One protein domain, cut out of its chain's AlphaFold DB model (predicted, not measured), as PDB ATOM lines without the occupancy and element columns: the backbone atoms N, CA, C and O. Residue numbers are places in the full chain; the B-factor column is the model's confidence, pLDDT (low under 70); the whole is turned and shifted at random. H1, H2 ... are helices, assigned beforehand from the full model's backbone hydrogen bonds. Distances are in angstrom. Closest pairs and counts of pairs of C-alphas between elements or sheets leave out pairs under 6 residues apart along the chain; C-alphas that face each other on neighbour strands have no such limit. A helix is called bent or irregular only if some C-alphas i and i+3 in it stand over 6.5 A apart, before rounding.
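AT A GLANCE: This is residues 38 to 173 and 247 to 297 of the 396 residues of an uncharacterized protein of Mytilus galloprovincialis (UniProt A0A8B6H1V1). The longest helix, H3, packs across H7, the helix in the middle of the domain, which also has H6 folded back on it as a hairpin and H9 packed on it. H1 packs with its first part on H3 and H9, while H2 lies far from the middle, between the end of H1 and the start of H3. The printed part has 187 residues with eleven named helices, H1 to H11 in order, and no named strand: the class is all helix. It is compact, with a radius of gyration of the C-alphas of 16.5 A, and spans 47 by 34 by 33 A.

IN THESE COORDINATES: H3 is residues 71 to 92, 32.1 A long, from C-alpha 71 at (186.885, 237.314, 142.965). H1, residues 38 to 57, begins at (181.984, 222.692, 126.922) and is 27.0 A long; H2 is residues 62 to 66. H4 is residues 94 to 97 and H5 residues 100 to 103. H6, residues 109 to 126, is 25.7 A long, with a kink of 33 degrees near residue 120; it is only just irregular, C-alphas 121 and 124 being 6.9 A apart. H7, residues 130 to 150, is 30.0 A long; H8 is residues 153 to 157. H9, residues 257 to 275, is 27.2 A long and irregular, C-alphas 258 and 261 being 7.6 A apart. H10 is residues 283 to 287, and H11, residues 289 to 296, ends at (179.363, 226.757, 142.227).

HOW THE PARTS SIT: With residues 83 to 90 alone, H3 touches H7 at a steep tilt of 59 degrees; the closest C-alphas, of Val 87 and Ala 138, are 4.4 A apart. H1 touches H3 with residues 38 to 46 alone, opposite ways at a steep 42 degrees, C-alphas 38 and 84 being closest at 4.8 A. H11 touches H3 about perpendicular at 74 degrees, closest at C-alphas 296 and 76, 5.2 A. H2 is close to H3 but not clearly touching, C-alphas 66 and 72 being closest at 4.9 A; H4 likewise, C-alphas 96 and 90 at 6.6 A. H7 and H9 are the hubs, touching four helices each. They touch each other at C-alphas 145 and 267, 4.9 A, at 35.1 degrees, only just steep. H6 and H7 form a helical hairpin at a shallow 19 degrees, closest at C-alphas 126 and 133, 5.1 A. H5 touches H7, C-alphas 102 and 143 being closest at 5.0 A. H9 touches H1 at C-alphas 268 and 44, 4.7 A, and only just touches H8 with 3 pairs of C-alphas within 8 A, closest at C-alphas 263 and 154, 6.2 A. H10 touches H6, C-alphas 287 and 124 being closest at 5.3 A. Each O i to N i+4 pair is within hydrogen-bond range in H1, H2, H8, H10 and H11, against 15 of 18 in H3, 11 of 14 in H6, 15 of 17 in H7 and 13 of 15 in H9; H4 and H5 are too short for such a pair.

THE WHOLE: The C-alphas farthest apart, of Asp 69 and Thr 173, are 51.7 A apart. Residues 174 to 246 are not printed, and C-alphas 173 and 247 are 23.5 A apart across this cut. Of the links printed whole, none is long. Residues 158 to 173 hold no named element. Residues 57 to 72 have pLDDT under 70; the mean of the printed part is 89.7.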
ATOM      1  N   PHE A  38     181.499 221.663 126.008       92.19
ATOM      2  CA  PHE A  38     181.984 222.692 126.922       92.19
ATOM      3  C   PHE A  38     181.121 223.959 126.839       92.19
ATOM      4  O   PHE A  38     180.674 224.474 127.869       92.19
ATOM      5  N   ASP A  39     180.832 224.440 125.626       90.00
ATOM      6  CA  ASP A  39     180.005 225.630 125.401       90.00
ATOM      7  C   ASP A  39     178.560 225.412 125.865       90.00
ATOM      8  O   ASP A  39     177.999 226.272 126.555       90.00
ATOM      9  N   ILE A  40     177.986 224.238 125.571       94.94
ATOM     10  CA  ILE A  40     176.633 223.863 126.004       94.94
ATOM     11  C   ILE A  40     176.541 223.879 127.528       94.94
ATOM     12  O   ILE A  40     175.651 224.515 128.103       94.94
ATOM     13  N   THR A  41     177.477 223.199 128.194       96.31
ATOM     14  CA  THR A  41     177.470 223.078 129.653       96.31
ATOM     15  C   THR A  41     177.680 224.436 130.308       96.31
ATOM     16  O   THR A  41     176.930 224.796 131.218       96.31
ATOM     17  N   ARG A  42     178.637 225.235 129.819       93.75
ATOM     18  CA  ARG A  42     178.901 226.577 130.352       93.75
ATOM     19  C   ARG A  42     177.675 227.478 130.215       93.75
ATOM     20  O   ARG A  42     177.272 228.100 131.198       93.75
ATOM     21  N   ALA A  43     177.047 227.521 129.040       86.81
ATOM     22  CA  ALA A  43     175.849 228.327 128.810       86.81
ATOM     23  C   ALA A  43     174.654 227.846 129.652       86.81
ATOM     24  O   ALA A  43     173.958 228.660 130.266       86.81
ATOM     25  N   GLY A  44     174.429 226.531 129.724       93.00
ATOM     26  CA  GLY A  44     173.343 225.929 130.497       93.00
ATOM     27  C   GLY A  44     173.477 226.170 132.004       93.00
ATOM     28  O   GLY A  44     172.514 226.607 132.638       93.00
ATOM     29  N   LEU A  45     174.675 225.968 132.567       95.25
ATOM     30  CA  LEU A  45     174.980 226.239 133.979       95.25
ATOM     31  C   LEU A  45     174.839 227.720 134.318       95.25
ATOM     32  O   LEU A  45     174.180 228.046 135.301       95.25
ATOM     33  N   MET A  46     175.394 228.617 133.495       87.19
ATOM     34  CA  MET A  46     175.261 230.064 133.705       87.19
ATOM     35  C   MET A  46     173.789 230.485 133.748       87.19
ATOM     36  O   MET A  46     173.382 231.219 134.647       87.19
ATOM     37  N   ARG A  47     172.961 229.983 132.820       88.62
ATOM     38  CA  ARG A  47     171.516 230.265 132.799       88.62
ATOM     39  C   ARG A  47     170.794 229.692 134.023       88.62
ATOM     40  O   ARG A  47     169.931 230.372 134.574       88.62
ATOM     41  N   ALA A  48     171.132 228.473 134.446       92.06
ATOM     42  CA  ALA A  48     170.533 227.832 135.618       92.06
ATOM     43  C   ALA A  48     170.901 228.556 136.922       92.06
ATOM     44  O   ALA A  48     170.023 228.854 137.726       92.06
ATOM     45  N   ILE A  49     172.181 228.893 137.104       88.12
ATOM     46  CA  ILE A  49     172.688 229.603 138.284       88.12
ATOM     47  C   ILE A  49     172.122 231.020 138.352       88.12
ATOM     48  O   ILE A  49     171.664 231.428 139.414       88.12
ATOM     49  N   ASN A  50     172.084 231.747 137.231       82.81
ATOM     50  CA  ASN A  50     171.483 233.080 137.182       82.81
ATOM     51  C   ASN A  50     170.022 233.052 137.659       82.81
ATOM     52  O   ASN A  50     169.636 233.812 138.542       82.81
ATOM     53  N   LYS A  51     169.222 232.121 137.124       84.12
ATOM     54  CA  LYS A  51     167.827 231.942 137.547       84.12
ATOM     55  C   LYS A  51     167.733 231.565 139.031       84.12
ATOM     56  O   LYS A  51     166.924 232.141 139.749       84.12
ATOM     57  N   TYR A  52     168.582 230.650 139.499       86.25
ATOM     58  CA  TYR A  52     168.645 230.256 140.907       86.25
ATOM     59  C   TYR A  52     168.940 231.441 141.838       86.25
ATOM     60  O   TYR A  52     168.262 231.590 142.852       86.25
ATOM     61  N   ILE A  53     169.897 232.309 141.490       78.62
ATOM     62  CA  ILE A  53     170.223 233.511 142.276       78.62
ATOM     63  C   ILE A  53     169.008 234.442 142.349       78.62
ATOM     64  O   ILE A  53     168.588 234.802 143.447       78.62
ATOM     65  N   VAL A  54     168.411 234.773 141.199       77.62
ATOM     66  CA  VAL A  54     167.258 235.683 141.134       77.62
ATOM     67  C   VAL A  54     166.087 235.163 141.972       77.62
ATOM     68  O   VAL A  54     165.512 235.908 142.760       77.62
ATOM     69  N   GLU A  55     165.755 233.875 141.856       80.88
ATOM     70  CA  GLU A  55     164.544 233.318 142.473       80.88
ATOM     71  C   GLU A  55     164.715 232.911 143.935       80.88
ATOM     72  O   GLU A  55     163.794 233.073 144.731       80.88
ATOM     73  N   ARG A  56     165.870 232.355 144.310       75.44
ATOM     74  CA  ARG A  56     166.082 231.813 145.664       75.44
ATOM     75  C   ARG A  56     166.782 232.787 146.595       75.44
ATOM     76  O   ARG A  56     166.673 232.637 147.809       75.44
ATOM     77  N   LYS A  57     167.519 233.758 146.053       66.00
ATOM     78  CA  LYS A  57     168.282 234.731 146.847       66.00
ATOM     79  C   LYS A  57     167.669 236.130 146.815       66.00
ATOM     80  O   LYS A  57     168.162 236.998 147.521       66.00
ATOM     81  N   ASN A  58     166.563 236.308 146.083       65.62
ATOM     82  CA  ASN A  58     165.738 237.520 146.055       65.62
ATOM     83  C   ASN A  58     166.548 238.801 145.789       65.62
ATOM     84  O   ASN A  58     166.292 239.848 146.377       65.62
ATOM     85  N   THR A  59     167.546 238.698 144.910       60.31
ATOM     86  CA  THR A  59     168.364 239.827 144.469       60.31
ATOM     87  C   THR A  59     168.327 239.927 142.950       60.31
ATOM     88  O   THR A  59     168.316 238.924 142.235       60.31
ATOM     89  N   THR A  60     168.296 241.161 142.456       56.41
ATOM     90  CA  THR A  60     168.444 241.479 141.030       56.41
ATOM     91  C   THR A  60     169.863 241.945 140.697       56.41
ATOM     92  O   THR A  60     170.175 242.153 139.525       56.41
ATOM     93  N   SER A  61     170.737 242.073 141.705       56.19
ATOM     94  CA  SER A  61     172.084 242.611 141.558       56.19
ATOM     95  C   SER A  61     173.157 241.553 141.808       56.19
ATOM     96  O   SER A  61     173.389 241.104 142.929       56.19
ATOM     97  N   PHE A  62     173.900 241.210 140.753       57.09
ATOM     98  CA  PHE A  62     175.087 240.355 140.857       57.09
ATOM     99  C   PHE A  62     176.142 240.926 141.821       57.09
ATOM    100  O   PHE A  62     176.872 240.152 142.439       57.09
ATOM    101  N   SER A  63     176.230 242.253 141.985       53.44
ATOM    102  CA  SER A  63     177.231 242.871 142.866       53.44
ATOM    103  C   SER A  63     176.972 242.600 144.349       53.44
ATOM    104  O   SER A  63     177.928 242.463 145.105       53.44
ATOM    105  N   GLU A  64     175.710 242.446 144.760       55.78
ATOM    106  CA  GLU A  64     175.347 242.058 146.134       55.78
ATOM    107  C   GLU A  64     175.802 240.630 146.448       55.78
ATOM    108  O   GLU A  64     176.100 240.286 147.589       55.78
ATOM    109  N   PHE A  65     175.886 239.796 145.413       56.78
ATOM    110  CA  PHE A  65     176.220 238.393 145.550       56.78
ATOM    111  C   PHE A  65     177.731 238.136 145.466       56.78
ATOM    112  O   PHE A  65     178.281 237.347 146.235       56.78
ATOM    113  N   PHE A  66     178.419 238.805 144.539       60.38
ATOM    114  CA  PHE A  66     179.831 238.556 144.248       60.38
ATOM    115  C   PHE A  66     180.793 239.617 144.806       60.38
ATOM    116  O   PHE A  66     182.002 239.392 144.764       60.38
ATOM    117  N   GLY A  67     180.282 240.724 145.358       53.91
ATOM    118  CA  GLY A  67     181.084 241.877 145.771       53.91
ATOM    119  C   GLY A  67     181.636 242.670 144.578       53.91
ATOM    120  O   GLY A  67     181.471 242.289 143.416       53.91
ATOM    121  N   ALA A  68     182.308 243.790 144.854       54.75
ATOM    122  CA  ALA A  68     182.918 244.637 143.822       54.75
ATOM    123  C   ALA A  68     184.260 244.096 143.287       54.75
ATOM    124  O   ALA A  68     184.735 244.552 142.250       54.75
ATOM    125  N   ASP A  69     184.873 243.119 143.961       54.94
ATOM    126  CA  ASP A  69     186.243 242.669 143.671       54.94
ATOM    127  C   ASP A  69     186.357 241.605 142.571       54.94
ATOM    128  O   ASP A  69     187.459 241.173 142.236       54.94
ATOM    129  N   SER A  70     185.238 241.181 141.973       62.16
ATOM    130  CA  SER A  70     185.155 240.143 140.931       62.16
ATOM    131  C   SER A  70     185.695 238.754 141.328       62.16
ATOM    132  O   SER A  70     185.581 237.809 140.544       62.16
ATOM    133  N   ILE A  71     186.234 238.563 142.539       66.50
ATOM    134  CA  ILE A  71     186.885 237.314 142.965       66.50
ATOM    135  C   ILE A  71     185.856 236.195 143.072       66.50
ATOM    136  O   ILE A  71     186.068 235.098 142.549       66.50
ATOM    137  N   SER A  72     184.725 236.460 143.728       69.12
ATOM    138  CA  SER A  72     183.663 235.463 143.884       69.12
ATOM    139  C   SER A  72     183.057 235.080 142.529       69.12
ATOM    140  O   SER A  72     182.813 233.901 142.272       69.12
ATOM    141  N   LEU A  73     182.899 236.054 141.625       72.75
ATOM    142  CA  LEU A  73     182.438 235.818 140.255       72.75
ATOM    143  C   LEU A  73     183.427 234.923 139.489       72.75
ATOM    144  O   LEU A  73     183.025 233.943 138.865       72.75
ATOM    145  N   ASN A  74     184.728 235.202 139.597       75.75
ATOM    146  CA  ASN A  74     185.778 234.394 138.980       75.75
ATOM    147  C   ASN A  74     185.815 232.961 139.535       75.75
ATOM    148  O   ASN A  74     186.008 232.019 138.768       75.75
ATOM    149  N   LYS A  75     185.596 232.767 140.843       81.38
ATOM    150  CA  LYS A  75     185.482 231.426 141.451       81.38
ATOM    151  C   LYS A  75     184.285 230.652 140.891       81.38
ATOM    152  O   LYS A  75     184.433 229.477 140.557       81.38
ATOM    153  N   MET A  76     183.133 231.304 140.722       83.75
ATOM    154  CA  MET A  76     181.963 230.688 140.089       83.75
ATOM    155  C   MET A  76     182.249 230.302 138.633       83.75
ATOM    156  O   MET A  76     182.030 229.155 138.250       83.75
ATOM    157  N   ILE A  77     182.787 231.228 137.832       82.94
ATOM    158  CA  ILE A  77     183.126 230.979 136.420       82.94
ATOM    159  C   ILE A  77     184.117 229.817 136.289       82.94
ATOM    160  O   ILE A  77     183.957 228.973 135.403       82.94
ATOM    161  N   ARG A  78     185.118 229.738 137.179       86.81
ATOM    162  CA  ARG A  78     186.062 228.614 137.228       86.81
ATOM    163  C   ARG A  78     185.346 227.303 137.525       86.81
ATOM    164  O   ARG A  78     185.464 226.399 136.715       86.81
ATOM    165  N   SER A  79     184.521 227.232 138.571       91.12
ATOM    166  CA  SER A  79     183.781 226.002 138.898       91.12
ATOM    167  C   SER A  79     182.846 225.539 137.771       91.12
ATOM    168  O   SER A  79     182.781 224.349 137.460       91.12
ATOM    169  N   ILE A  80     182.168 226.473 137.095       91.00
ATOM    170  CA  ILE A  80     181.361 226.167 135.903       91.00
ATOM    171  C   ILE A  80     182.242 225.591 134.790       91.00
ATOM    172  O   ILE A  80     181.874 224.597 134.168       91.00
ATOM    173  N   SER A  81     183.398 226.207 134.544       91.62
ATOM    174  CA  SER A  81     184.340 225.756 133.517       91.62
ATOM    175  C   SER A  81     184.947 224.396 133.858       91.62
ATOM    176  O   SER A  81     185.137 223.579 132.967       91.62
ATOM    177  N   ASP A  82     185.217 224.124 135.133       94.12
ATOM    178  CA  ASP A  82     185.744 222.841 135.595       94.12
ATOM    179  C   ASP A  82     184.720 221.727 135.360       94.12
ATOM    180  O   ASP A  82     185.057 220.714 134.753       94.12
ATOM    181  N   LEU A  83     183.447 221.942 135.721       96.38
ATOM    182  CA  LEU A  83     182.385 220.981 135.413       96.38
ATOM    183  C   LEU A  83     182.173 220.821 133.900       96.38
ATOM    184  O   LEU A  83     181.943 219.709 133.436       96.38
ATOM    185  N   ALA A  84     182.274 221.902 133.124       94.75
ATOM    186  CA  ALA A  84     182.180 221.832 131.668       94.75
ATOM    187  C   ALA A  84     183.307 220.987 131.056       94.75
ATOM    188  O   ALA A  84     183.014 220.157 130.206       94.75
ATOM    189  N   ARG A  85     184.556 221.119 131.529       92.94
ATOM    190  CA  ARG A  85     185.656 220.232 131.101       92.94
ATOM    191  C   ARG A  85     185.378 218.780 131.471       92.94
ATOM    192  O   ARG A  85     185.508 217.917 130.621       92.94
ATOM    193  N   MET A  86     184.889 218.527 132.686       95.25
ATOM    194  CA  MET A  86     184.533 217.167 133.100       95.25
ATOM    195  C   MET A  86     183.442 216.539 132.225       95.25
ATOM    196  O   MET A  86     183.467 215.331 132.032       95.25
ATOM    197  N   VAL A  87     182.473 217.321 131.728       95.12
ATOM    198  CA  VAL A  87     181.473 216.838 130.753       95.12
ATOM    199  C   VAL A  87     182.153 216.456 129.448       95.12
ATOM    200  O   VAL A  87     181.865 215.396 128.903       95.12
ATOM    201  N   THR A  88     183.053 217.306 128.965       90.12
ATOM    202  CA  THR A  88     183.817 217.059 127.747       90.12
ATOM    203  C   THR A  88     184.674 215.792 127.854       90.12
ATOM    204  O   THR A  88     184.667 214.976 126.938       90.12
ATOM    205  N   ASP A  89     185.331 215.570 128.994       90.69
ATOM    206  CA  ASP A  89     186.203 214.411 129.221       90.69
ATOM    207  C   ASP A  89     185.452 213.066 129.116       90.69
ATOM    208  O   ASP A  89     186.058 212.042 128.803       90.69
ATOM    209  N   ILE A  90     184.125 213.045 129.329       89.88
ATOM    210  CA  ILE A  90     183.299 211.827 129.192       89.88
ATOM    211  C   ILE A  90     183.346 211.262 127.770       89.88
ATOM    212  O   ILE A  90     183.234 210.049 127.588       89.88
ATOM    213  N   GLN A  91     183.507 212.126 126.770       79.12
ATOM    214  CA  GLN A  91     183.546 211.742 125.364       79.12
ATOM    215  C   GLN A  91     184.751 210.857 125.038       79.12
ATOM    216  O   GLN A  91     184.607 209.896 124.278       79.12
ATOM    217  N   ASP A  92     185.901 211.152 125.642       77.94
ATOM    218  CA  ASP A  92     187.171 210.480 125.359       77.94
ATOM    219  C   ASP A  92     187.506 209.385 126.383       77.94
ATOM    220  O   ASP A  92     188.378 208.547 126.144       77.94
ATOM    221  N   ASP A  93     186.797 209.330 127.511       81.38
ATOM    222  CA  ASP A  93     187.028 208.347 128.566       81.38
ATOM    223  C   ASP A  93     186.643 206.920 128.123       81.38
ATOM    224  O   ASP A  93     185.480 206.586 127.862       81.38
ATOM    225  N   PHE A  94     187.646 206.036 128.099       76.88
ATOM    226  CA  PHE A  94     187.528 204.610 127.776       76.88
ATOM    227  C   PHE A  94     186.435 203.878 128.568       76.88
ATOM    228  O   PHE A  94     185.851 202.916 128.068       76.88
ATOM    229  N   ALA A  95     186.127 204.320 129.790       79.25
ATOM    230  CA  ALA A  95     185.064 203.742 130.604       79.25
ATOM    231  C   ALA A  95     183.660 203.982 130.025       79.25
ATOM    232  O   ALA A  95     182.710 203.299 130.435       79.25
ATOM    233  N   PHE A  96     183.506 204.942 129.108       83.38
ATOM    234  CA  PHE A  96     182.236 205.313 128.487       83.38
ATOM    235  C   PHE A  96     182.196 205.076 126.977       83.38
ATOM    236  O   PHE A  96     181.106 204.842 126.463       83.38
ATOM    237  N   GLN A  97     183.344 205.013 126.295       80.88
ATOM    238  CA  GLN A  97     183.429 204.858 124.835       80.88
ATOM    239  C   GLN A  97     182.505 203.771 124.255       80.88
ATOM    240  O   GLN A  97     181.820 204.012 123.260       80.88
ATOM    241  N   ASN A  98     182.442 202.594 124.888       84.88
ATOM    242  CA  ASN A  98     181.652 201.451 124.417       84.88
ATOM    243  C   ASN A  98     180.212 201.393 124.964       84.88
ATOM    244  O   ASN A  98     179.550 200.362 124.835       84.88
ATOM    245  N   LYS A  99     179.718 202.474 125.576       91.69
ATOM    246  CA  LYS A  99     178.369 202.566 126.147       91.69
ATOM    247  C   LYS A  99     177.489 203.456 125.279       91.69
ATOM    248  O   LYS A  99     177.285 204.620 125.598       91.69
ATOM    249  N   ALA A 100     176.928 202.901 124.202       94.06
ATOM    250  CA  ALA A 100     176.033 203.616 123.280       94.06
ATOM    251  C   ALA A 100     174.957 204.480 123.976       94.06
ATOM    252  O   ALA A 100     174.738 205.622 123.572       94.06
ATOM    253  N   PHE A 101     174.365 204.004 125.079       95.88
ATOM    254  CA  PHE A 101     173.376 204.768 125.848       95.88
ATOM    255  C   PHE A 101     173.917 206.071 126.466       95.88
ATOM    256  O   PHE A 101     173.159 207.021 126.626       95.88
ATOM    257  N   ILE A 102     175.213 206.164 126.797       95.56
ATOM    258  CA  ILE A 102     175.820 207.407 127.309       95.56
ATOM    259  C   ILE A 102     175.881 208.473 126.213       95.56
ATOM    260  O   ILE A 102     175.729 209.655 126.513       95.56
ATOM    261  N   HIS A 103     176.034 208.048 124.958       94.31
ATOM    262  CA  HIS A 103     176.105 208.905 123.775       94.31
ATOM    263  C   HIS A 103     174.742 209.078 123.083       94.31
ATOM    264  O   HIS A 103     174.676 209.725 122.044       94.31
ATOM    265  N   CYS A 104     173.655 208.497 123.610       96.38
ATOM    266  CA  CYS A 104     172.338 208.472 122.955       96.38
ATOM    267  C   CYS A 104     172.380 207.962 121.498       96.38
ATOM    268  O   CYS A 104     171.605 208.411 120.654       96.38
ATOM    269  N   SER A 105     173.284 207.030 121.193       94.69
ATOM    270  CA  SER A 105     173.530 206.514 119.841       94.69
ATOM    271  C   SER A 105     173.095 205.056 119.693       94.69
ATOM    272  O   SER A 105     172.684 204.413 120.659       94.69
ATOM    273  N   SER A 106     173.163 204.532 118.468       94.81
ATOM    274  CA  SER A 106     172.917 203.120 118.144       94.81
ATOM    275  C   SER A 106     171.580 202.560 118.660       94.81
ATOM    276  O   SER A 106     171.511 201.399 119.057       94.81
ATOM    277  N   GLU A 107     170.528 203.383 118.628       95.62
ATOM    278  CA  GLU A 107     169.160 203.104 119.105       95.62
ATOM    279  C   GLU A 107     169.027 202.849 120.621       95.62
ATOM    280  O   GLU A 107     168.005 202.361 121.092       95.62
ATOM    281  N   GLU A 108     170.011 203.260 121.425       96.69
ATOM    282  CA  GLU A 108     170.005 203.083 122.889       96.69
ATOM    283  C   GLU A 108     169.306 204.223 123.652       96.69
ATOM    284  O   GLU A 108     169.639 204.532 124.800       96.69
ATOM    285  N   ILE A 109     168.326 204.870 123.022       97.94
ATOM    286  CA  ILE A 109     167.628 206.041 123.575       97.94
ATOM    287  C   ILE A 109     166.840 205.670 124.842       97.94
ATOM    288  O   ILE A 109     166.856 206.420 125.819       97.94
ATOM    289  N   GLU A 110     166.202 204.493 124.874       97.31
ATOM    290  CA  GLU A 110     165.479 204.006 126.061       97.31
ATOM    291  C   GLU A 110     166.424 203.807 127.254       97.31
ATOM    292  O   GLU A 110     166.142 204.248 128.372       97.31
ATOM    293  N   ASN A 111     167.591 203.205 127.012       97.50
ATOM    294  CA  ASN A 111     168.602 202.996 128.043       97.50
ATOM    295  C   ASN A 111     169.223 204.322 128.501       97.50
ATOM    296  O   ASN A 111     169.470 204.495 129.695       97.50
ATOM    297  N   ALA A 112     169.394 205.291 127.597       98.00
ATOM    298  CA  ALA A 112     169.822 206.644 127.940       98.00
ATOM    299  C   ALA A 112     168.795 207.350 128.842       98.00
ATOM    300  O   ALA A 112     169.154 207.915 129.878       98.00
ATOM    301  N   HIS A 113     167.503 207.249 128.516       97.88
ATOM    302  CA  HIS A 113     166.414 207.765 129.349       97.88
ATOM    303  C   HIS A 113     166.431 207.130 130.749       97.88
ATOM    304  O   HIS A 113     166.391 207.839 131.759       97.88
ATOM    305  N   ILE A 114     166.537 205.800 130.835       97.75
ATOM    306  CA  ILE A 114     166.618 205.082 132.116       97.75
ATOM    307  C   ILE A 114     167.852 205.525 132.908       97.75
ATOM    308  O   ILE A 114     167.752 205.778 134.113       97.75
ATOM    309  N   PHE A 115     168.998 205.668 132.243       97.62
ATOM    310  CA  PHE A 115     170.232 206.137 132.855       97.62
ATOM    311  C   PHE A 115     170.066 207.538 133.450       97.62
ATOM    312  O   PHE A 115     170.314 207.715 134.643       97.62
ATOM    313  N   VAL A 116     169.568 208.517 132.683       97.62
ATOM    314  CA  VAL A 116     169.357 209.896 133.163       97.62
ATOM    315  C   VAL A 116     168.365 209.928 134.335       97.62
ATOM    316  O   VAL A 116     168.590 210.624 135.331       97.62
ATOM    317  N   LYS A 117     167.312 209.108 134.284       96.69
ATOM    318  CA  LYS A 117     166.344 208.948 135.377       96.69
ATOM    319  C   LYS A 117     166.993 208.423 136.661       96.69
ATOM    320  O   LYS A 117     166.724 208.936 137.749       96.69
ATOM    321  N   GLN A 118     167.857 207.414 136.563       96.44
ATOM    322  CA  GLN A 118     168.614 206.884 137.706       96.44
ATOM    323  C   GLN A 118     169.645 207.896 138.221       96.44
ATOM    324  O   GLN A 118     169.775 208.093 139.430       96.44
ATOM    325  N   CYS A 119     170.311 208.594 137.303       94.62
ATOM    326  CA  CYS A 119     171.196 209.724 137.554       94.62
ATOM    327  C   CYS A 119     170.537 210.742 138.497       94.62
ATOM    328  O   CYS A 119     171.046 210.962 139.599       94.62
ATOM    329  N   ARG A 120     169.351 211.261 138.130       94.94
ATOM    330  CA  ARG A 120     168.566 212.204 138.954       94.94
ATOM    331  C   ARG A 120     168.316 211.682 140.368       94.94
ATOM    332  O   ARG A 120     168.495 212.421 141.331       94.94
ATOM    333  N   LYS A 121     167.931 210.408 140.499       95.44
ATOM    334  CA  LYS A 121     167.654 209.777 141.801       95.44
ATOM    335  C   LYS A 121     168.909 209.606 142.657       95.44
ATOM    336  O   LYS A 121     168.821 209.668 143.876       95.44
ATOM    337  N   SER A 122     170.060 209.367 142.031       96.31
ATOM    338  CA  SER A 122     171.313 209.079 142.736       96.31
ATOM    339  C   SER A 122     172.077 210.328 143.175       96.31
ATOM    340  O   SER A 122     172.780 210.274 144.179       96.31
ATOM    341  N   ILE A 123     171.932 211.449 142.458       96.56
ATOM    342  CA  ILE A 123     172.658 212.705 142.709       96.56
ATOM    343  C   ILE A 123     172.580 213.175 144.177       96.56
ATOM    344  O   ILE A 123     173.629 213.499 144.739       96.56
ATOM    345  N   PRO A 124     171.414 213.156 144.858       96.12
ATOM    346  CA  PRO A 124     171.320 213.560 146.263       96.12
ATOM    347  C   PRO A 124     172.178 212.736 147.235       96.12
ATOM    348  O   PRO A 124     172.471 213.213 148.329       96.12
ATOM    349  N   ASN A 125     172.622 211.536 146.852       97.31
ATOM    350  CA  ASN A 125     173.492 210.705 147.689       97.31
ATOM    351  C   ASN A 125     174.937 211.232 147.742       97.31
ATOM    352  O   ASN A 125     175.699 210.836 148.620       97.31
ATOM    353  N   TRP A 126     175.306 212.150 146.843       96.81
ATOM    354  CA  TRP A 126     176.661 212.694 146.710       96.81
ATOM    355  C   TRP A 126     176.850 214.050 147.400       96.81
ATOM    356  O   TRP A 126     177.908 214.651 147.285       96.81
ATOM    357  N   LYS A 127     175.869 214.550 148.167       93.62
ATOM    358  CA  LYS A 127     175.955 215.874 148.829       93.62
ATOM    359  C   LYS A 127     177.185 216.047 149.732       93.62
ATOM    360  O   LYS A 127     177.619 217.171 149.946       93.62
ATOM    361  N   LYS A 128     177.727 214.950 150.275       92.94
ATOM    362  CA  LYS A 128     178.913 214.951 151.151       92.94
ATOM    363  C   LYS A 128     180.244 214.845 150.395       92.94
ATOM    364  O   LYS A 128     181.284 215.059 151.003       92.94
ATOM    365  N   ASP A 129     180.211 214.514 149.107       96.00
ATOM    366  CA  ASP A 129     181.378 214.366 148.236       96.00
ATOM    367  C   ASP A 129     181.168 215.231 146.990       96.00
ATOM    368  O   ASP A 129     180.564 214.806 146.002       96.00
ATOM    369  N   LEU A 130     181.634 216.482 147.054       92.75
ATOM    370  CA  LEU A 130     181.426 217.443 145.971       92.75
ATOM    371  C   LEU A 130     182.137 217.029 144.675       92.75
ATOM    372  O   LEU A 130     181.644 217.347 143.595       92.75
ATOM    373  N   ASP A 131     183.249 216.302 144.752       94.75
ATOM    374  CA  ASP A 131     183.971 215.847 143.563       94.75
ATOM    375  C   ASP A 131     183.247 214.679 142.899       94.75
ATOM    376  O   ASP A 131     183.045 214.676 141.681       94.75
ATOM    377  N   GLY A 132     182.762 213.724 143.693       96.44
ATOM    378  CA  GLY A 132     181.864 212.680 143.214       96.44
ATOM    379  C   GLY A 132     180.561 213.245 142.641       96.44
ATOM    380  O   GLY A 132     180.113 212.803 141.580       96.44
ATOM    381  N   LEU A 133     179.995 214.283 143.266       97.50
ATOM    382  CA  LEU A 133     178.827 215.000 142.754       97.50
ATOM    383  C   LEU A 133     179.105 215.635 141.384       97.50
ATOM    384  O   LEU A 133     178.300 215.453 140.469       97.50
ATOM    385  N   ARG A 134     180.246 216.318 141.205       97.56
ATOM    386  CA  ARG A 134     180.657 216.871 139.899       97.56
ATOM    387  C   ARG A 134     180.786 215.780 138.844       97.56
ATOM    388  O   ARG A 134     180.223 215.924 137.765       97.56
ATOM    389  N   LYS A 135     181.447 214.660 139.164       96.12
ATOM    390  CA  LYS A 135     181.599 213.519 138.241       96.12
ATOM    391  C   LYS A 135     180.252 212.936 137.833       96.12
ATOM    392  O   LYS A 135     180.036 212.643 136.661       96.12
ATOM    393  N   LYS A 136     179.319 212.786 138.778       96.88
ATOM    394  CA  LYS A 136     177.968 212.311 138.460       96.88
ATOM    395  C   LYS A 136     177.216 213.296 137.585       96.88
ATOM    396  O   LYS A 136     176.674 212.873 136.571       96.88
ATOM    397  N   LEU A 137     177.227 214.585 137.920       97.81
ATOM    398  CA  LEU A 137     176.611 215.614 137.083       97.81
ATOM    399  C   LEU A 137     177.187 215.615 135.669       97.81
ATOM    400  O   LEU A 137     176.408 215.685 134.724       97.81
ATOM    401  N   ALA A 138     178.506 215.477 135.529       97.62
ATOM    402  CA  ALA A 138     179.178 215.480 134.240       97.62
ATOM    403  C   ALA A 138     178.636 214.395 133.299       97.62
ATOM    404  O   ALA A 138     178.167 214.707 132.207       97.62
ATOM    405  N   VAL A 139     178.592 213.136 133.752       96.81
ATOM    406  CA  VAL A 139     178.085 212.026 132.923       96.81
ATOM    407  C   VAL A 139     176.601 212.206 132.588       96.81
ATOM    408  O   VAL A 139     176.194 211.971 131.454       96.81
ATOM    409  N   CYS A 140     175.776 212.653 133.542       96.94
ATOM    410  CA  CYS A 140     174.348 212.848 133.276       96.94
ATOM    411  C   CYS A 140     174.110 213.977 132.254       96.94
ATOM    412  O   CYS A 140     173.284 213.827 131.354       96.94
ATOM    413  N   LEU A 141     174.828 215.099 132.389       98.12
ATOM    414  CA  LEU A 141     174.739 216.228 131.463       98.12
ATOM    415  C   LEU A 141     175.226 215.840 130.069       98.12
ATOM    416  O   LEU A 141     174.539 216.141 129.097       98.12
ATOM    417  N   TYR A 142     176.340 215.114 129.971       97.81
ATOM    418  CA  TYR A 142     176.856 214.616 128.699       97.81
ATOM    419  C   TYR A 142     175.803 213.804 127.926       97.81
ATOM    420  O   TYR A 142     175.544 214.079 126.752       97.81
ATOM    421  N   THR A 143     175.124 212.861 128.592       98.06
ATOM    422  CA  THR A 143     174.069 212.051 127.961       98.06
ATOM    423  C   THR A 143     172.869 212.890 127.518       98.06
ATOM    424  O   THR A 143     172.370 212.712 126.407       98.06
ATOM    425  N   ILE A 144     172.427 213.849 128.338       98.38
ATOM    426  CA  ILE A 144     171.327 214.766 127.982       98.38
ATOM    427  C   ILE A 144     171.682 215.612 126.760       98.38
ATOM    428  O   ILE A 144     170.834 215.837 125.905       98.38
ATOM    429  N   GLN A 145     172.918 216.095 126.678       97.88
ATOM    430  CA  GLN A 145     173.361 216.944 125.577       97.88
ATOM    431  C   GLN A 145     173.514 216.131 124.286       97.88
ATOM    432  O   GLN A 145     173.008 216.549 123.248       97.88
ATOM    433  N   SER A 146     174.108 214.936 124.372       96.94
ATOM    434  CA  SER A 146     174.295 214.015 123.239       96.94
ATOM    435  C   SER A 146     172.978 213.586 122.583       96.94
ATOM    436  O   SER A 146     172.943 213.286 121.394       96.94
ATOM    437  N   PHE A 147     171.863 213.589 123.326       98.31
ATOM    438  CA  PHE A 147     170.538 213.301 122.768       98.31
ATOM    439  C   PHE A 147     170.191 214.211 121.578       98.31
ATOM    440  O   PHE A 147     169.653 213.742 120.578       98.31
ATOM    441  N   TYR A 148     170.519 215.502 121.652       98.44
ATOM    442  CA  TYR A 148     170.080 216.475 120.649       98.44
ATOM    443  C   TYR A 148     170.898 216.445 119.359       98.44
ATOM    444  O   TYR A 148     170.387 216.868 118.323       98.44
ATOM    445  N   SER A 149     172.133 215.936 119.390       96.50
ATOM    446  CA  SER A 149     172.953 215.805 118.184       96.50
ATOM    447  C   SER A 149     172.848 214.426 117.528       96.50
ATOM    448  O   SER A 149     172.929 214.344 116.303       96.50
ATOM    449  N   ASN A 150     172.565 213.373 118.306       96.94
ATOM    450  CA  ASN A 150     172.603 211.982 117.831       96.94
ATOM    451  C   ASN A 150     171.248 211.368 117.485       96.94
ATOM    452  O   ASN A 150     171.204 210.281 116.902       96.94
ATOM    453  N   THR A 151     170.150 212.041 117.831       98.06
ATOM    454  CA  THR A 151     168.784 211.585 117.538       98.06
ATOM    455  C   THR A 151     168.112 212.433 116.459       98.06
ATOM    456  O   THR A 151     168.646 213.461 116.028       98.06
ATOM    457  N   ASN A 152     166.915 212.012 116.039       98.06
ATOM    458  CA  ASN A 152     166.030 212.776 115.159       98.06
ATOM    459  C   ASN A 152     165.154 213.824 115.880       98.06
ATOM    460  O   ASN A 152     164.201 214.334 115.286       98.06
ATOM    461  N   TRP A 153     165.415 214.135 117.159       98.38
ATOM    462  CA  TRP A 153     164.565 215.052 117.930       98.38
ATOM    463  C   TRP A 153     164.444 216.434 117.282       98.38
ATOM    464  O   TRP A 153     163.347 216.981 117.178       98.38
ATOM    465  N   ILE A 154     165.564 216.983 116.804       98.31
ATOM    466  CA  ILE A 154     165.600 218.318 116.194       98.31
ATOM    467  C   ILE A 154     164.814 218.354 114.880       98.31
ATOM    468  O   ILE A 154     164.181 219.356 114.558       98.31
ATOM    469  N   GLU A 155     164.816 217.258 114.132       97.81
ATOM    470  CA  GLU A 155     164.052 217.097 112.901       97.81
ATOM    471  C   GLU A 155     162.547 217.040 113.168       97.81
ATOM    472  O   GLU A 155     161.774 217.571 112.375       97.81
ATOM    473  N   MET A 156     162.129 216.428 114.280       97.19
ATOM    474  CA  MET A 156     160.715 216.292 114.644       97.19
ATOM    475  C   MET A 156     160.152 217.542 115.329       97.19
ATOM    476  O   MET A 156     159.037 217.965 115.027       97.19
ATOM    477  N   PHE A 157     160.908 218.134 116.254       97.69
ATOM    478  CA  PHE A 157     160.389 219.135 117.191       97.69
ATOM    479  C   PHE A 157     161.171 220.452 117.193       97.69
ATOM    480  O   PHE A 157     160.824 221.379 117.933       97.69
ATOM    481  N   GLY A 158     162.198 220.581 116.350       97.00
ATOM    482  CA  GLY A 158     163.058 221.757 116.319       97.00
ATOM    483  C   GLY A 158     163.864 221.894 117.607       97.00
ATOM    484  O   GLY A 158     164.379 220.923 118.144       97.00
ATOM    485  N   GLU A 159     163.979 223.116 118.118       96.06
ATOM    486  CA  GLU A 159     164.795 223.434 119.299       96.06
ATOM    487  C   GLU A 159     164.076 223.227 120.647       96.06
ATOM    488  O   GLU A 159     164.545 223.686 121.691       96.06
ATOM    489  N   GLN A 160     162.919 222.558 120.642       97.12
ATOM    490  CA  GLN A 160     162.159 222.285 121.859       97.12
ATOM    491  C   GLN A 160     162.932 221.354 122.796       97.12
ATOM    492  O   GLN A 160     163.608 220.424 122.358       97.12
ATOM    493  N   VAL A 161     162.804 221.576 124.105       96.69
ATOM    494  CA  VAL A 161     163.352 220.658 125.108       96.69
ATOM    495  C   VAL A 161     162.466 219.425 125.181       96.69
ATOM    496  O   VAL A 161     161.252 219.550 125.331       96.69
ATOM    497  N   TYR A 162     163.067 218.238 125.153       96.75
ATOM    498  CA  TYR A 162     162.332 217.026 125.461       96.75
ATOM    499  C   TYR A 162     162.097 216.903 126.973       96.75
ATOM    500  O   TYR A 162     162.940 216.379 127.706       96.75
ATOM    501  N   GLU A 163     160.965 217.419 127.457       93.31
ATOM    502  CA  GLU A 163     160.678 217.516 128.895       93.31
ATOM    503  C   GLU A 163     160.607 216.156 129.601       93.31
ATOM    504  O   GLU A 163     161.005 216.057 130.764       93.31
ATOM    505  N   ASP A 164     160.179 215.101 128.902       94.19
ATOM    506  CA  ASP A 164     160.024 213.773 129.498       94.19
ATOM    507  C   ASP A 164     161.335 212.976 129.561       94.19
ATOM    508  O   ASP A 164     161.414 211.986 130.303       94.19
ATOM    509  N   PHE A 165     162.390 213.398 128.853       96.31
ATOM    510  CA  PHE A 165     163.658 212.670 128.810       96.31
ATOM    511  C   PHE A 165     164.298 212.541 130.199       96.31
ATOM    512  O   PHE A 165     164.610 213.521 130.884       96.31
ATOM    513  N   GLY A 166     164.504 211.297 130.638       94.62
ATOM    514  CA  GLY A 166     165.058 210.996 131.951       94.62
ATOM    515  C   GLY A 166     164.145 211.359 133.126       94.62
ATOM    516  O   GLY A 166     164.646 211.587 134.229       94.62
ATOM    517  N   THR A 167     162.829 211.441 132.915       93.62
ATOM    518  CA  THR A 167     161.833 211.674 133.974       93.62
ATOM    519  C   THR A 167     161.049 210.396 134.316       93.62
ATOM    520  O   THR A 167     161.437 209.282 133.964       93.62
ATOM    521  N   ASN A 168     159.966 210.517 135.095       91.50
ATOM    522  CA  ASN A 168     159.041 209.403 135.329       91.50
ATOM    523  C   ASN A 168     157.926 209.315 134.275       91.50
ATOM    524  O   ASN A 168     157.164 208.350 134.327       91.50
ATOM    525  N   ASN A 169     157.836 210.284 133.364       91.19
ATOM    526  CA  ASN A 169     156.804 210.332 132.339       91.19
ATOM    527  C   ASN A 169     157.065 209.296 131.240       91.19
ATOM    528  O   ASN A 169     158.165 208.743 131.129       91.19
ATOM    529  N   LEU A 170     156.023 209.008 130.457       90.38
ATOM    530  CA  LEU A 170     156.120 208.089 129.332       90.38
ATOM    531  C   LEU A 170     157.032 208.693 128.263       90.38
ATOM    532  O   LEU A 170     156.866 209.850 127.889       90.38
ATOM    533  N   MET A 171     157.990 207.903 127.784       93.12
ATOM    534  CA  MET A 171     158.868 208.333 126.709       93.12
ATOM    535  C   MET A 171     158.186 208.167 125.343       93.12
ATOM    536  O   MET A 171     157.366 207.268 125.154       93.12
ATOM    537  N   GLU A 172     158.573 209.003 124.385       94.38
ATOM    538  CA  GLU A 172     158.272 208.846 122.973       94.38
ATOM    539  C   GLU A 172     158.732 207.473 122.492       94.38
ATOM    540  O   GLU A 172     159.751 206.934 122.935       94.38
ATOM    541  N   THR A 173     157.966 206.901 121.568       96.44
ATOM    542  CA  THR A 173     158.245 205.552 121.073       96.44
ATOM    543  C   THR A 173     159.551 205.547 120.286       96.44
ATOM    544  O   THR A 173     159.709 206.320 119.342       96.44
ATOM    545  N   ASP A 247     176.830 217.236 115.167       91.69
ATOM    546  CA  ASP A 247     177.890 217.537 116.138       91.69
ATOM    547  C   ASP A 247     178.713 218.785 115.800       91.69
ATOM    548  O   ASP A 247     179.334 219.369 116.688       91.69
ATOM    549  N   SER A 248     178.701 219.213 114.536       91.19
ATOM    550  CA  SER A 248     179.446 220.369 114.039       91.19
ATOM    551  C   SER A 248     178.720 221.106 112.912       91.19
ATOM    552  O   SER A 248     177.805 220.565 112.290       91.19
ATOM    553  N   TYR A 249     179.181 222.320 112.593       90.19
ATOM    554  CA  TYR A 249     178.758 223.056 111.391       90.19
ATOM    555  C   TYR A 249     179.348 222.505 110.091       90.19
ATOM    556  O   TYR A 249     178.985 222.954 109.005       90.19
ATOM    557  N   SER A 250     180.291 221.570 110.174       89.12
ATOM    558  CA  SER A 250     181.030 221.130 109.004       89.12
ATOM    559  C   SER A 250     180.314 219.954 108.333       89.12
ATOM    560  O   SER A 250     180.185 218.894 108.954       89.12
ATOM    561  N   PRO A 251     179.919 220.064 107.048       90.06
ATOM    562  CA  PRO A 251     179.348 218.942 106.296       90.06
ATOM    563  C   PRO A 251     180.293 217.742 106.203       90.06
ATOM    564  O   PRO A 251     179.851 216.620 105.985       90.06
ATOM    565  N   LYS A 252     181.602 217.949 106.394       88.25
ATOM    566  CA  LYS A 252     182.588 216.866 106.421       88.25
ATOM    567  C   LYS A 252     182.361 215.911 107.592       88.25
ATOM    568  O   LYS A 252     182.523 214.709 107.408       88.25
ATOM    569  N   TYR A 253     182.015 216.435 108.769       88.06
ATOM    570  CA  TYR A 253     181.897 215.663 110.013       88.06
ATOM    571  C   TYR A 253     180.438 215.369 110.373       88.06
ATOM    572  O   TYR A 253     180.125 214.298 110.890       88.06
ATOM    573  N   SER A 254     179.530 216.283 110.033       93.00
ATOM    574  CA  SER A 254     178.132 216.203 110.437       93.00
ATOM    575  C   SER A 254     177.185 216.195 109.237       93.00
ATOM    576  O   SER A 254     176.953 217.239 108.624       93.00
ATOM    577  N   PRO A 255     176.556 215.044 108.935       94.75
ATOM    578  CA  PRO A 255     175.506 214.904 107.930       94.75
ATOM    579  C   PRO A 255     174.423 215.973 108.017       94.75
ATOM    580  O   PRO A 255     173.958 216.492 107.001       94.75
ATOM    581  N   HIS A 256     174.001 216.287 109.242       96.12
ATOM    582  CA  HIS A 256     172.933 217.237 109.534       96.12
ATOM    583  C   HIS A 256     173.501 218.534 110.131       96.12
ATOM    584  O   HIS A 256     172.873 219.155 110.989       96.12
ATOM    585  N   HIS A 257     174.684 218.967 109.680       94.25
ATOM    586  CA  HIS A 257     175.353 220.197 110.137       94.25
ATOM    587  C   HIS A 257     174.452 221.442 110.135       94.25
ATOM    588  O   HIS A 257     174.510 222.261 111.048       94.25
ATOM    589  N   PHE A 258     173.531 221.540 109.172       95.25
ATOM    590  CA  PHE A 258     172.554 222.628 109.048       95.25
ATOM    591  C   PHE A 258     171.545 222.700 110.214       95.25
ATOM    592  O   PHE A 258     170.760 223.644 110.296       95.25
ATOM    593  N   LEU A 259     171.539 221.709 111.112       97.19
ATOM    594  CA  LEU A 259     170.745 221.680 112.342       97.19
ATOM    595  C   LEU A 259     171.587 221.875 113.611       97.19
ATOM    596  O   LEU A 259     171.014 221.848 114.701       97.19
ATOM    597  N   HIS A 260     172.903 222.094 113.500       95.56
ATOM    598  CA  HIS A 260     173.809 222.220 114.646       95.56
ATOM    599  C   HIS A 260     173.368 223.315 115.630       95.56
ATOM    600  O   HIS A 260     173.221 223.036 116.815       95.56
ATOM    601  N   ASP A 261     173.023 224.515 115.146       95.31
ATOM    602  CA  ASP A 261     172.545 225.622 115.995       95.31
ATOM    603  C   ASP A 261     171.300 225.264 116.813       95.31
ATOM    604  O   ASP A 261     171.166 225.625 117.988       95.31
ATOM    605  N   LYS A 262     170.363 224.544 116.185       97.94
ATOM    606  CA  LYS A 262     169.123 224.107 116.836       97.94
ATOM    607  C   LYS A 262     169.414 223.022 117.866       97.94
ATOM    608  O   LYS A 262     168.879 223.081 118.971       97.94
ATOM    609  N   ALA A 263     170.287 222.071 117.525       98.19
ATOM    610  CA  ALA A 263     170.749 221.032 118.440       98.19
ATOM    611  C   ALA A 263     171.439 221.639 119.668       98.19
ATOM    612  O   ALA A 263     171.100 221.290 120.799       98.19
ATOM    613  N   PHE A 264     172.345 222.593 119.459       96.50
ATOM    614  CA  PHE A 264     173.028 223.318 120.523       96.50
ATOM    615  C   PHE A 264     172.046 224.076 121.418       96.50
ATOM    616  O   PHE A 264     172.071 223.930 122.643       96.50
ATOM    617  N   SER A 265     171.142 224.855 120.819       96.31
ATOM    618  CA  SER A 265     170.165 225.661 121.559       96.31
ATOM    619  C   SER A 265     169.254 224.789 122.425       96.31
ATOM    620  O   SER A 265     169.053 225.090 123.609       96.31
ATOM    621  N   ALA A 266     168.783 223.665 121.880       98.50
ATOM    622  CA  ALA A 266     167.994 222.681 122.612       98.50
ATOM    623  C   ALA A 266     168.802 222.016 123.739       98.50
ATOM    624  O   ALA A 266     168.317 221.921 124.867       98.50
ATOM    625  N   ALA A 267     170.060 221.638 123.493       98.44
ATOM    626  CA  ALA A 267     170.934 221.034 124.499       98.44
ATOM    627  C   ALA A 267     171.262 221.996 125.661       98.44
ATOM    628  O   ALA A 267     171.289 221.585 126.829       98.44
ATOM    629  N   VAL A 268     171.446 223.293 125.380       97.12
ATOM    630  CA  VAL A 268     171.600 224.342 126.406       97.12
ATOM    631  C   VAL A 268     170.320 224.477 127.230       97.12
ATOM    632  O   VAL A 268     170.372 224.536 128.464       97.12
ATOM    633  N   ALA A 269     169.163 224.521 126.566       96.88
ATOM    634  CA  ALA A 269     167.870 224.628 127.232       96.88
ATOM    635  C   ALA A 269     167.572 223.392 128.098       96.88
ATOM    636  O   ALA A 269     167.146 223.543 129.245       96.88
ATOM    637  N   ALA A 270     167.891 222.193 127.612       98.19
ATOM    638  CA  ALA A 270     167.753 220.936 128.338       98.19
ATOM    639  C   ALA A 270     168.710 220.841 129.531       98.19
ATOM    640  O   ALA A 270     168.307 220.408 130.608       98.19
ATOM    641  N   THR A 271     169.951 221.321 129.383       98.31
ATOM    642  CA  THR A 271     170.907 221.440 130.495       98.31
ATOM    643  C   THR A 271     170.341 222.340 131.595       98.31
ATOM    644  O   THR A 271     170.327 221.953 132.766       98.31
ATOM    645  N   ARG A 272     169.794 223.512 131.239       96.19
ATOM    646  CA  ARG A 272     169.120 224.400 132.202       96.19
ATOM    647  C   ARG A 272     167.919 223.711 132.852       96.19
ATOM    648  O   ARG A 272     167.796 223.758 134.070       96.19
ATOM    649  N   GLN A 273     167.063 223.065 132.058       96.00
ATOM    650  CA  GLN A 273     165.862 222.368 132.530       96.00
ATOM    651  C   GLN A 273     166.201 221.226 133.498       96.00
ATOM    652  O   GLN A 273     165.510 221.016 134.490       96.00
ATOM    653  N   PHE A 274     167.282 220.490 133.243       97.38
ATOM    654  CA  PHE A 274     167.761 219.441 134.138       97.38
ATOM    655  C   PHE A 274     168.201 220.007 135.493       97.38
ATOM    656  O   PHE A 274     167.839 219.464 136.541       97.38
ATOM    657  N   LEU A 275     168.961 221.105 135.470       97.44
ATOM    658  CA  LEU A 275     169.564 221.701 136.658       97.44
ATOM    659  C   LEU A 275     168.566 222.498 137.503       97.44
ATOM    660  O   LEU A 275     168.454 222.251 138.705       97.44
ATOM    661  N   PHE A 276     167.851 223.434 136.877       95.19
ATOM    662  CA  PHE A 276     166.915 224.349 137.524       95.19
ATOM    663  C   PHE A 276     165.809 224.781 136.532       95.19
ATOM    664  O   PHE A 276     165.960 225.789 135.825       95.19
ATOM    665  N   PRO A 277     164.728 223.986 136.409       92.25
ATOM    666  CA  PRO A 277     163.666 224.201 135.429       92.25
ATOM    667  C   PRO A 277     162.821 225.440 135.740       92.25
ATOM    668  O   PRO A 277     162.863 225.982 136.842       92.25
ATOM    669  N   MET A 278     162.030 225.906 134.764       79.62
ATOM    670  CA  MET A 278     161.099 227.024 135.000       79.62
ATOM    671  C   MET A 278     159.963 226.646 135.953       79.62
ATOM    672  O   MET A 278     159.584 227.468 136.778       79.62
ATOM    673  N   ASN A 279     159.481 225.407 135.849       77.19
ATOM    674  CA  ASN A 279     158.438 224.824 136.684       77.19
ATOM    675  C   ASN A 279     158.893 223.439 137.172       77.19
ATOM    676  O   ASN A 279     159.589 222.727 136.449       77.19
ATOM    677  N   GLY A 280     158.459 223.031 138.364       78.69
ATOM    678  CA  GLY A 280     158.814 221.733 138.949       78.69
ATOM    679  C   GLY A 280     160.130 221.759 139.730       78.69
ATOM    680  O   GLY A 280     160.533 222.801 140.238       78.69
ATOM    681  N   SER A 281     160.776 220.597 139.872       84.00
ATOM    682  CA  SER A 281     162.007 220.441 140.661       84.00
ATOM    683  C   SER A 281     163.163 219.932 139.808       84.00
ATOM    684  O   SER A 281     163.062 218.891 139.153       84.00
ATOM    685  N   GLY A 282     164.273 220.665 139.835       94.06
ATOM    686  CA  GLY A 282     165.531 220.311 139.189       94.06
ATOM    687  C   GLY A 282     166.527 219.655 140.139       94.06
ATOM    688  O   GLY A 282     166.243 219.354 141.301       94.06
ATOM    689  N   ILE A 283     167.746 219.463 139.640       96.94
ATOM    690  CA  ILE A 283     168.871 219.000 140.458       96.94
ATOM    691  C   ILE A 283     169.165 219.947 141.618       96.94
ATOM    692  O   ILE A 283     169.452 219.463 142.711       96.94
ATOM    693  N   PHE A 284     169.101 221.264 141.404       95.56
ATOM    694  CA  PHE A 284     169.413 222.242 142.449       95.56
ATOM    695  C   PHE A 284     168.466 222.102 143.646       95.56
ATOM    696  O   PHE A 284     168.930 222.108 144.784       95.56
ATOM    697  N   ASP A 285     167.179 221.842 143.398       94.38
ATOM    698  CA  ASP A 285     166.206 221.549 144.456       94.38
ATOM    699  C   ASP A 285     166.532 220.230 145.174       94.38
ATOM    700  O   ASP A 285     166.456 220.139 146.399       94.38
ATOM    701  N   ALA A 286     166.949 219.206 144.425       94.88
ATOM    702  CA  ALA A 286     167.260 217.890 144.975       94.88
ATOM    703  C   ALA A 286     168.516 217.895 145.872       94.88
ATOM    704  O   ALA A 286     168.564 217.186 146.886       94.88
ATOM    705  N   ILE A 287     169.540 218.690 145.531       95.56
ATOM    706  CA  ILE A 287     170.769 218.804 146.335       95.56
ATOM    707  C   ILE A 287     170.661 219.844 147.455       95.56
ATOM    708  O   ILE A 287     171.213 219.603 148.530       95.56
ATOM    709  N   GLY A 288     169.856 220.890 147.269       92.62
ATOM    710  CA  GLY A 288     169.600 221.943 148.249       92.62
ATOM    711  C   GLY A 288     170.589 223.110 148.173       92.62
ATOM    712  O   GLY A 288     171.739 222.954 147.754       92.62
ATOM    713  N   ASP A 289     170.128 224.279 148.620       87.56
ATOM    714  CA  ASP A 289     170.794 225.579 148.471       87.56
ATOM    715  C   ASP A 289     172.249 225.620 148.947       87.56
ATOM    716  O   ASP A 289     173.097 226.213 148.282       87.56
ATOM    717  N   GLU A 290     172.547 225.007 150.095       86.25
ATOM    718  CA  GLU A 290     173.902 224.982 150.656       86.25
ATOM    719  C   GLU A 290     174.877 224.251 149.724       86.25
ATOM    720  O   GLU A 290     175.984 224.726 149.462       86.25
ATOM    721  N   ILE A 291     174.450 223.115 149.170       93.25
ATOM    722  CA  ILE A 291     175.277 222.323 148.261       93.25
ATOM    723  C   ILE A 291     175.440 223.052 146.930       93.25
ATOM    724  O   ILE A 291     176.556 223.104 146.426       93.25
ATOM    725  N   VAL A 292     174.386 223.678 146.390       92.50
ATOM    726  CA  VAL A 292     174.485 224.520 145.179       92.50
ATOM    727  C   VAL A 292     175.490 225.656 145.392       92.50
ATOM    728  O   VAL A 292     176.377 225.870 144.562       92.50
ATOM    729  N   ALA A 293     175.393 226.350 146.529       85.25
ATOM    730  CA  ALA A 293     176.284 227.442 146.899       85.25
ATOM    731  C   ALA A 293     177.747 226.991 147.004       85.25
ATOM    732  O   ALA A 293     178.643 227.664 146.494       85.25
ATOM    733  N   ASN A 294     177.998 225.839 147.627       87.31
ATOM    734  CA  ASN A 294     179.337 225.262 147.743       87.31
ATOM    735  C   ASN A 294     179.873 224.749 146.399       87.31
ATOM    736  O   ASN A 294     181.050 224.939 146.101       87.31
ATOM    737  N   LEU A 295     179.024 224.124 145.580       91.12
ATOM    738  CA  LEU A 295     179.408 223.526 144.303       91.12
ATOM    739  C   LEU A 295     179.873 224.594 143.308       91.12
ATOM    740  O   LEU A 295     180.915 224.424 142.674       91.12
ATOM    741  N   PHE A 296     179.135 225.701 143.217       88.38
ATOM    742  CA  PHE A 296     179.363 226.757 142.227       88.38
ATOM    743  C   PHE A 296     179.931 228.052 142.810       88.38
ATOM    744  O   PHE A 296     179.994 229.052 142.109       88.38
ATOM    745  N   HIS A 297     180.348 228.058 144.077       81.69
ATOM    746  CA  HIS A 297     180.801 229.269 144.778       81.69
ATOM    747  C   HIS A 297     179.778 230.411 144.725       81.69
ATOM    748  O   HIS A 297     180.123 231.590 144.663       81.69
TER     749      HIS A 297